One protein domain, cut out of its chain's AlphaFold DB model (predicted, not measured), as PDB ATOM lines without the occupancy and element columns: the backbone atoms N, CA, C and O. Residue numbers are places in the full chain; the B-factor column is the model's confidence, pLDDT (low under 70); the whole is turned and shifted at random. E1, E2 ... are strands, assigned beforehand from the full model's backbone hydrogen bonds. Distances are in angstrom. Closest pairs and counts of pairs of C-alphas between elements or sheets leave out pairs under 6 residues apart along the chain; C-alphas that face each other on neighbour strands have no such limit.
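Overview. This is residues 408 to 477 of the 533 residues of an uncharacterized protein of Prosthecobacter vanneervenii (UniProt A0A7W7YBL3). A three-stranded antiparallel sheet, E1, E2 and E3, makes one lobe, and a two-stranded hairpin, E4 and E5, makes a smaller second lobe to one side of it, joined to it by residues 445 to 453. The 70 printed residues hold no named helix and five named strands, E1 to E5 in chain order; the class is all strand, with 32 of the 70 residues in named elements. The whole is only just loose, close to compact, with a radius of gyration of the C-alphas of 13.5 A and spans of 36 by 29 by 26 A.

Arrangement. Start at inner strand E2, residues 424 to 430. Beside it, edge strand E1, residues 411 to 418, is antiparallel at 165 degrees; look for N 414 and O 427, 2.8 A apart. E1 bends by 70 degrees at residue 415. Edge strand E3, residues 439 to 444, is antiparallel to E2 at 167 degrees, with N 428 and O 441 at 2.8 A. E1, E2 and E3 form a meander, each strand the antiparallel neighbour of the one before. Farther out, E4, residues 454 to 458, and E5, residues 461 to 466, form a hairpin, antiparallel at 155 degrees, with N 456 and O 464 at 2.9 A. The closest C-alphas of E3 and E4, those of Thr 442 and Met 454, are 7.1 A apart. E5 is apart from E1, E2 and E3.

Along the chain. Find C-alpha 411 at (-31.190, -34.999, 13.408); E1 runs 16.7 A from there. E2 spans 15.8 A, E3 13.9 A and E4 13.2 A. E5 spans 14.5 A and ends at C-alpha 466, (-32.291, -19.410, -0.221).

Size, cuts and confidence. The C-alphas farthest apart, of His 408 and Pro 476, are 38.6 A apart. The printed part has no cut and no long link. Confidence is under 70 at residues 408 to 409, 449 and 469 to 477.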
ATOM      1  N   HIS A 408     -27.031 -44.469  14.916       64.56
ATOM      2  CA  HIS A 408     -27.758 -43.863  13.794       64.56
ATOM      3  C   HIS A 408     -27.328 -42.407  13.574       64.56
ATOM      4  O   HIS A 408     -26.876 -41.727  14.499       64.56
ATOM      5  N   SER A 409     -27.500 -41.901  12.357       68.81
ATOM      6  CA  SER A 409     -27.336 -40.473  12.093       68.81
ATOM      7  C   SER A 409     -28.280 -39.640  12.970       68.81
ATOM      8  O   SER A 409     -29.451 -39.992  13.155       68.81
ATOM      9  N   ALA A 410     -27.771 -38.543  13.529       70.38
ATOM     10  CA  ALA A 410     -28.554 -37.619  14.342       70.38
ATOM     11  C   ALA A 410     -29.330 -36.623  13.462       70.38
ATOM     12  O   ALA A 410     -28.920 -36.320  12.343       70.38
ATOM     13  N   ASN A 411     -30.434 -36.103  13.990       75.12
ATOM     14  CA  ASN A 411     -31.190 -34.999  13.408       75.12
ATOM     15  C   ASN A 411     -31.482 -33.986  14.523       75.12
ATOM     16  O   ASN A 411     -31.930 -34.370  15.608       75.12
ATOM     17  N   LEU A 412     -31.199 -32.710  14.266       80.19
ATOM     18  CA  LEU A 412     -31.642 -31.598  15.098       80.19
ATOM     19  C   LEU A 412     -32.766 -30.860  14.370       80.19
ATOM     20  O   LEU A 412     -32.509 -30.182  13.379       80.19
ATOM     21  N   ALA A 413     -33.985 -30.929  14.907       80.75
ATOM     22  CA  ALA A 413     -35.139 -30.202  14.391       80.75
ATOM     23  C   ALA A 413     -35.679 -29.209  15.428       80.75
ATOM     24  O   ALA A 413     -35.921 -29.557  16.585       80.75
ATOM     25  N   VAL A 414     -35.902 -27.970  14.994       83.31
ATOM     26  CA  VAL A 414     -36.567 -26.915  15.763       83.31
ATOM     27  C   VAL A 414     -37.867 -26.566  15.049       83.31
ATOM     28  O   VAL A 414     -37.862 -25.883  14.025       83.31
ATOM     29  N   TYR A 415     -38.986 -27.066  15.575       80.50
ATOM     30  CA  TYR A 415     -40.307 -26.865  14.985       80.50
ATOM     31  C   TYR A 415     -40.792 -25.433  15.211       80.50
ATOM     32  O   TYR A 415     -40.987 -25.000  16.345       80.50
ATOM     33  N   ASN A 416     -41.007 -24.711  14.116       80.25
ATOM     34  CA  ASN A 416     -41.645 -23.399  14.112       80.25
ATOM     35  C   ASN A 416     -43.164 -23.541  14.308       80.25
ATOM     36  O   ASN A 416     -43.778 -22.802  15.072       80.25
ATOM     37  N   THR A 417     -43.767 -24.539  13.653       78.31
ATOM     38  CA  THR A 417     -45.162 -24.941  13.882       78.31
ATOM     39  C   THR A 417     -45.282 -26.462  13.904       78.31
ATOM     40  O   THR A 417     -44.611 -27.162  13.143       78.31
ATOM     41  N   TRP A 418     -46.144 -26.981  14.780       80.00
ATOM     42  CA  TRP A 418     -46.442 -28.408  14.873       80.00
ATOM     43  C   TRP A 418     -47.939 -28.614  15.068       80.00
ATOM     44  O   TRP A 418     -48.495 -28.219  16.092       80.00
ATOM     45  N   SER A 419     -48.578 -29.262  14.098       81.56
ATOM     46  CA  SER A 419     -49.985 -29.653  14.206       81.56
ATOM     47  C   SER A 419     -50.109 -31.139  14.516       81.56
ATOM     48  O   SER A 419     -50.904 -31.536  15.365       81.56
ATOM     49  N   ASN A 420     -49.326 -31.976  13.835       77.88
ATOM     50  CA  ASN A 420     -49.250 -33.416  14.073       77.88
ATOM     51  C   ASN A 420     -47.977 -33.993  13.418       77.88
ATOM     52  O   ASN A 420     -47.192 -33.260  12.822       77.88
ATOM     53  N   GLY A 421     -47.795 -35.316  13.489       76.69
ATOM     54  CA  GLY A 421     -46.608 -36.001  12.959       76.69
ATOM     55  C   GLY A 421     -46.384 -35.896  11.442       76.69
ATOM     56  O   GLY A 421     -45.274 -36.156  10.984       76.69
ATOM     57  N   THR A 422     -47.389 -35.500  10.657       78.62
ATOM     58  CA  THR A 422     -47.259 -35.280   9.207       78.62
ATOM     59  C   THR A 422     -47.404 -33.813   8.808       78.62
ATOM     60  O   THR A 422     -46.951 -33.452   7.733       78.62
ATOM     61  N   SER A 423     -47.961 -32.945   9.650       82.75
ATOM     62  CA  SER A 423     -48.167 -31.520   9.363       82.75
ATOM     63  C   SER A 423     -47.383 -30.658  10.353       82.75
ATOM     64  O   SER A 423     -47.821 -30.424  11.485       82.75
ATOM     65  N   TRP A 424     -46.219 -30.185   9.915       85.12
ATOM     66  CA  TRP A 424     -45.299 -29.367  10.705       85.12
ATOM     67  C   TRP A 424     -44.348 -28.574   9.801       85.12
ATOM     68  O   TRP A 424     -44.200 -28.875   8.614       85.12
ATOM     69  N   GLU A 425     -43.692 -27.571  10.381       83.62
ATOM     70  CA  GLU A 425     -42.667 -26.735   9.752       83.62
ATOM     71  C   GLU A 425     -41.489 -26.589  10.726       83.62
ATOM     72  O   GLU A 425     -41.705 -26.232  11.889       83.62
ATOM     73  N   ALA A 426     -40.256 -26.853  10.289       86.06
ATOM     74  CA  ALA A 426     -39.079 -26.792  11.159       86.06
ATOM     75  C   ALA A 426     -37.834 -26.246  10.464       86.06
ATOM     76  O   ALA A 426     -37.666 -26.410   9.257       86.06
ATOM     77  N   PHE A 427     -36.929 -25.671  11.257       86.19
ATOM     78  CA  PHE A 427     -35.509 -25.606  10.914       86.19
ATOM     79  C   PHE A 427     -34.857 -26.944  11.266       86.19
ATOM     80  O   PHE A 427     -35.100 -27.469  12.353       86.19
ATOM     81  N   VAL A 428     -34.049 -27.493  10.365       84.12
ATOM     82  CA  VAL A 428     -33.488 -28.838  10.496       84.12
ATOM     83  C   VAL A 428     -32.005 -28.840  10.134       84.12
ATOM     84  O   VAL A 428     -31.605 -28.252   9.129       84.12
ATOM     85  N   ALA A 429     -31.203 -29.534  10.941       85.38
ATOM     86  CA  ALA A 429     -29.888 -30.038  10.566       85.38
ATOM     87  C   ALA A 429     -29.943 -31.574  10.569       85.38
ATOM     88  O   ALA A 429     -30.072 -32.187  11.633       85.38
ATOM     89  N   ASP A 430     -29.902 -32.181   9.384       81.88
ATOM     90  CA  ASP A 430     -30.153 -33.606   9.183       81.88
ATOM     91  C   ASP A 430     -28.949 -34.342   8.589       81.88
ATOM     92  O   ASP A 430     -28.384 -33.923   7.581       81.88
ATOM     93  N   TRP A 431     -28.610 -35.478   9.198       80.75
ATOM     94  CA  TRP A 431     -27.667 -36.467   8.666       80.75
ATOM     95  C   TRP A 431     -28.358 -37.805   8.330       80.75
ATOM     96  O   TRP A 431     -27.686 -38.789   8.010       80.75
ATOM     97  N   GLN A 432     -29.689 -37.893   8.472       74.94
ATOM     98  CA  GLN A 432     -30.472 -39.120   8.295       74.94
ATOM     99  C   GLN A 432     -30.885 -39.363   6.842       74.94
ATOM    100  O   GLN A 432     -30.848 -40.513   6.404       74.94
ATOM    101  N   THR A 433     -31.274 -38.330   6.084       71.25
ATOM    102  CA  THR A 433     -31.823 -38.533   4.728       71.25
ATOM    103  C   THR A 433     -30.796 -38.978   3.688       71.25
ATOM    104  O   THR A 433     -31.162 -39.617   2.703       71.25
ATOM    105  N   THR A 434     -29.513 -38.650   3.865       71.75
ATOM    106  CA  THR A 434     -28.445 -39.012   2.920       71.75
ATOM    107  C   THR A 434     -27.175 -39.338   3.696       71.75
ATOM    108  O   THR A 434     -26.740 -38.575   4.554       71.75
ATOM    109  N   ALA A 435     -26.602 -40.516   3.444       73.69
ATOM    110  CA  ALA A 435     -25.449 -40.986   4.200       73.69
ATOM    111  C   ALA A 435     -24.235 -40.072   3.970       73.69
ATOM    112  O   ALA A 435     -23.859 -39.818   2.830       73.69
ATOM    113  N   ASN A 436     -23.581 -39.663   5.061       73.50
ATOM    114  CA  ASN A 436     -22.365 -38.836   5.079       73.50
ATOM    115  C   ASN A 436     -22.526 -37.375   4.621       73.50
ATOM    116  O   ASN A 436     -21.518 -36.685   4.470       73.50
ATOM    117  N   GLU A 437     -23.753 -36.876   4.463       80.81
ATOM    118  CA  GLU A 437     -24.024 -35.476   4.121       80.81
ATOM    119  C   GLU A 437     -24.854 -34.806   5.227       80.81
ATOM    120  O   GLU A 437     -25.754 -35.419   5.797       80.81
ATOM    121  N   CYS A 438     -24.518 -33.555   5.563       82.12
ATOM    122  CA  CYS A 438     -25.312 -32.726   6.470       82.12
ATOM    123  C   CYS A 438     -26.182 -31.783   5.647       82.12
ATOM    124  O   CYS A 438     -25.656 -30.929   4.927       82.12
ATOM    125  N   HIS A 439     -27.494 -31.887   5.793       84.00
ATOM    126  CA  HIS A 439     -28.434 -30.930   5.229       84.00
ATOM    127  C   HIS A 439     -28.835 -29.924   6.303       84.00
ATOM    128  O   HIS A 439     -29.352 -30.313   7.344       84.00
ATOM    129  N   VAL A 440     -28.631 -28.630   6.051       86.25
ATOM    130  CA  VAL A 440     -29.105 -27.549   6.929       86.25
ATOM    131  C   VAL A 440     -30.171 -26.767   6.176       86.25
ATOM    132  O   VAL A 440     -29.879 -26.151   5.151       86.25
ATOM    133  N   GLY A 441     -31.409 -26.829   6.657       87.62
ATOM    134  CA  GLY A 441     -32.586 -26.488   5.866       87.62
ATOM    135  C   GLY A 441     -33.784 -26.019   6.689       87.62
ATOM    136  O   GLY A 441     -33.811 -26.140   7.912       87.62
ATOM    137  N   THR A 442     -34.822 -25.545   6.005       87.06
ATOM    138  CA  THR A 442     -36.196 -25.614   6.519       87.06
ATOM    139  C   THR A 442     -36.912 -26.780   5.860       87.06
ATOM    140  O   THR A 442     -36.779 -26.970   4.651       87.06
ATOM    141  N   GLN A 443     -37.705 -27.523   6.620       85.31
ATOM    142  CA  GLN A 443     -38.437 -28.688   6.135       85.31
ATOM    143  C   GLN A 443     -39.915 -28.589   6.519       85.31
ATOM    144  O   GLN A 443     -40.265 -28.037   7.565       85.31
ATOM    145  N   VAL A 444     -40.778 -29.139   5.665       86.44
ATOM    146  CA  VAL A 444     -42.209 -29.320   5.934       86.44
ATOM    147  C   VAL A 444     -42.563 -30.800   5.987       86.44
ATOM    148  O   VAL A 444     -41.951 -31.620   5.298       86.44
ATOM    149  N   GLY A 445     -43.558 -31.136   6.800       82.44
ATOM    150  CA  GLY A 445     -44.093 -32.491   6.877       82.44
ATOM    151  C   GLY A 445     -44.890 -32.906   5.626       82.44
ATOM    152  O   GLY A 445     -45.390 -32.076   4.864       82.44
ATOM    153  N   SER A 446     -45.038 -34.218   5.419       81.44
ATOM    154  CA  SER A 446     -45.714 -34.818   4.250       81.44
ATOM    155  C   SER A 446     -47.224 -34.552   4.162       81.44
ATOM    156  O   SER A 446     -47.815 -34.679   3.093       81.44
ATOM    157  N   GLY A 447     -47.856 -34.181   5.274       75.31
ATOM    158  CA  GLY A 447     -49.266 -33.814   5.407       75.31
ATOM    159  C   GLY A 447     -49.550 -32.331   5.150       75.31
ATOM    160  O   GLY A 447     -50.659 -31.877   5.430       75.31
ATOM    161  N   GLY A 448     -48.571 -31.570   4.653       73.31
ATOM    162  CA  GLY A 448     -48.729 -30.175   4.240       73.31
ATOM    163  C   GLY A 448     -47.997 -29.158   5.124       73.31
ATOM    164  O   GLY A 448     -47.554 -29.460   6.231       73.31
ATOM    165  N   GLY A 449     -47.874 -27.935   4.601       69.38
ATOM    166  CA  GLY A 449     -47.121 -26.812   5.172       69.38
ATOM    167  C   GLY A 449     -46.537 -25.927   4.062       69.38
ATOM    168  O   GLY A 449     -46.679 -26.237   2.879       69.38
ATOM    169  N   THR A 450     -45.878 -24.824   4.415       74.00
ATOM    170  CA  THR A 450     -45.107 -24.004   3.463       74.00
ATOM    171  C   THR A 450     -43.707 -23.811   4.025       74.00
ATOM    172  O   THR A 450     -43.562 -23.251   5.109       74.00
ATOM    173  N   ALA A 451     -42.687 -24.306   3.317       77.94
ATOM    174  CA  ALA A 451     -41.301 -24.089   3.714       77.94
ATOM    175  C   ALA A 451     -41.006 -22.584   3.708       77.94
ATOM    176  O   ALA A 451     -41.585 -21.832   2.916       77.94
ATOM    177  N   ARG A 452     -40.130 -22.131   4.604       81.56
ATOM    178  CA  ARG A 452     -39.763 -20.715   4.697       81.56
ATOM    179  C   ARG A 452     -38.429 -20.460   4.034       81.56
ATOM    180  O   ARG A 452     -37.567 -21.323   3.970       81.56
ATOM    181  N   ASP A 453     -38.271 -19.239   3.547       85.06
ATOM    182  CA  ASP A 453     -36.985 -18.777   3.052       85.06
ATOM    183  C   ASP A 453     -35.937 -18.843   4.172       85.06
ATOM    184  O   ASP A 453     -36.213 -18.488   5.322       85.06
ATOM    185  N   MET A 454     -34.718 -19.240   3.820       86.38
ATOM    186  CA  MET A 454     -33.585 -19.227   4.741       86.38
ATOM    187  C   MET A 454     -32.677 -18.045   4.450       86.38
ATOM    188  O   MET A 454     -32.289 -17.823   3.302       86.38
ATOM    189  N   TYR A 455     -32.290 -17.322   5.499       83.12
ATOM    190  CA  TYR A 455     -31.425 -16.154   5.393       83.12
ATOM    191  C   TYR A 455     -30.165 -16.319   6.239       83.12
ATOM    192  O   TYR A 455     -30.234 -16.630   7.427       83.12
ATOM    193  N   LEU A 456     -29.005 -16.018   5.655       84.50
ATOM    194  CA  LEU A 456     -27.817 -15.652   6.425       84.50
ATOM    195  C   LEU A 456     -27.877 -14.144   6.665       84.50
ATOM    196  O   LEU A 456     -27.757 -13.352   5.727       84.50
ATOM    197  N   MET A 457     -28.078 -13.748   7.921       81.38
ATOM    198  CA  MET A 457     -28.243 -12.350   8.324       81.38
ATOM    199  C   MET A 457     -27.064 -11.870   9.169       81.38
ATOM    200  O   MET A 457     -26.431 -12.635   9.894       81.38
ATOM    201  N   ARG A 458     -26.781 -10.566   9.116       82.25
ATOM    202  CA  ARG A 458     -25.833  -9.909  10.029       82.25
ATOM    203  C   ARG A 458     -26.320  -8.507  10.356       82.25
ATOM    204  O   ARG A 458     -26.579  -7.728   9.440       82.25
ATOM    205  N   GLY A 459     -26.410  -8.189  11.649       78.56
ATOM    206  CA  GLY A 459     -26.901  -6.891  12.129       78.56
ATOM    207  C   GLY A 459     -28.356  -6.611  11.737       78.56
ATOM    208  O   GLY A 459     -28.684  -5.476  11.424       78.56
ATOM    209  N   GLY A 460     -29.195  -7.653  11.664       73.62
ATOM    210  CA  GLY A 460     -30.603  -7.542  11.257       73.62
ATOM    211  C   GLY A 460     -30.843  -7.400   9.750       73.62
ATOM    212  O   GLY A 460     -31.987  -7.254   9.343       73.62
ATOM    213  N   ALA A 461     -29.796  -7.457   8.917       70.38
ATOM    214  CA  ALA A 461     -29.910  -7.357   7.463       70.38
ATOM    215  C   ALA A 461     -29.569  -8.676   6.758       70.38
ATOM    216  O   ALA A 461     -28.531  -9.286   7.045       70.38
ATOM    217  N   ASP A 462     -30.380  -9.028   5.767       85.25
ATOM    218  CA  ASP A 462     -30.203 -10.194   4.900       85.25
ATOM    219  C   ASP A 462     -28.936 -10.062   4.048       85.25
ATOM    220  O   ASP A 462     -28.624  -8.985   3.520       85.25
ATOM    221  N   LYS A 463     -28.163 -11.146   3.939       75.00
ATOM    222  CA  LYS A 463     -26.935 -11.197   3.126       75.00
ATOM    223  C   LYS A 463     -27.008 -12.245   2.034       75.00
ATOM    224  O   LYS A 463     -26.596 -11.969   0.913       75.00
ATOM    225  N   ILE A 464     -27.531 -13.418   2.360       80.44
ATOM    226  CA  ILE A 464     -27.777 -14.507   1.416       80.44
ATOM    227  C   ILE A 464     -29.156 -15.061   1.735       80.44
ATOM    228  O   ILE A 464     -29.461 -15.274   2.907       80.44
ATOM    229  N   LYS A 465     -29.962 -15.273   0.697       81.25
ATOM    230  CA  LYS A 465     -31.297 -15.859   0.772       81.25
ATOM    231  C   LYS A 465     -31.336 -17.130  -0.070       81.25
ATOM    232  O   LYS A 465     -30.958 -17.076  -1.240       81.25
ATOM    233  N   ILE A 466     -31.866 -18.207   0.500       81.69
ATOM    234  CA  ILE A 466     -32.291 -19.410  -0.221       81.69
ATOM    235  C   ILE A 466     -33.823 -19.403  -0.226       81.69
ATOM    236  O   ILE A 466     -34.445 -19.361   0.839       81.69
ATOM    237  N   GLY A 467     -34.425 -19.345  -1.415       80.44
ATOM    238  CA  GLY A 467     -35.877 -19.242  -1.580       80.44
ATOM    239  C   GLY A 467     -36.575 -20.589  -1.399       80.44
ATOM    240  O   GLY A 467     -36.145 -21.581  -1.975       80.44
ATOM    241  N   ALA A 468     -37.676 -20.626  -0.647       75.94
ATOM    242  CA  ALA A 468     -38.387 -21.874  -0.345       75.94
ATOM    243  C   ALA A 468     -39.076 -22.535  -1.553       75.94
ATOM    244  O   ALA A 468     -39.322 -23.736  -1.538       75.94
ATOM    245  N   ASN A 469     -39.400 -21.754  -2.591       68.50
ATOM    246  CA  ASN A 469     -40.207 -22.188  -3.740       68.50
ATOM    247  C   ASN A 469     -39.502 -21.970  -5.090       68.50
ATOM    248  O   ASN A 469     -40.162 -21.849  -6.123       68.50
ATOM    249  N   THR A 470     -38.173 -21.870  -5.098       60.69
ATOM    250  CA  THR A 470     -37.389 -21.659  -6.320       60.69
ATOM    251  C   THR A 470     -36.297 -22.716  -6.426       60.69
ATOM    252  O   THR A 470     -35.574 -22.943  -5.465       60.69
ATOM    253  N   THR A 471     -36.131 -23.322  -7.603       62.16
ATOM    254  CA  THR A 471     -34.974 -24.183  -7.931       62.16
ATOM    255  C   THR A 471     -33.656 -23.407  -8.046       62.16
ATOM    256  O   THR A 471     -32.597 -24.013  -8.187       62.16
ATOM    257  N   ASP A 472     -33.712 -22.075  -7.984       59.09
ATOM    258  CA  ASP A 472     -32.554 -21.194  -8.086       59.09
ATOM    259  C   ASP A 472     -31.835 -21.075  -6.736       59.09
ATOM    260  O   ASP A 472     -32.420 -20.676  -5.729       59.09
ATOM    261  N   LEU A 473     -30.539 -21.400  -6.729       60.19
ATOM    262  CA  LEU A 473     -29.698 -21.477  -5.528       60.19
ATOM    263  C   LEU A 473     -29.593 -20.143  -4.757       60.19
ATOM    264  O   LEU A 473     -29.334 -20.173  -3.556       60.19
ATOM    265  N   MET A 474     -29.782 -18.985  -5.412       62.06
ATOM    266  CA  MET A 474     -29.740 -17.634  -4.819       62.06
ATOM    267  C   MET A 474     -30.495 -16.618  -5.712       62.06
ATOM    268  O   MET A 474     -30.490 -16.749  -6.935       62.06
ATOM    269  N   GLN A 475     -31.072 -15.550  -5.140       61.97
ATOM    270  CA  GLN A 475     -31.429 -14.330  -5.904       61.97
ATOM    271  C   GLN A 475     -30.163 -13.677  -6.517       61.97
ATOM    272  O   GLN A 475     -29.068 -13.984  -6.037       61.97
ATOM    273  N   PRO A 476     -30.250 -12.770  -7.525       65.06
ATOM    274  CA  PRO A 476     -29.068 -12.133  -8.115       65.06
ATOM    275  C   PRO A 476     -28.091 -11.613  -7.049       65.06
ATOM    276  O   PRO A 476     -28.421 -10.729  -6.255       65.06
ATOM    277  N   LEU A 477     -26.886 -12.187  -7.013       68.94
ATOM    278  CA  LEU A 477     -25.881 -11.861  -6.007       68.94
ATOM    279  C   LEU A 477     -25.206 -10.533  -6.360       68.94
ATOM    280  O   LEU A 477     -24.548 -10.407  -7.392       68.94
TER     281      LEU A 477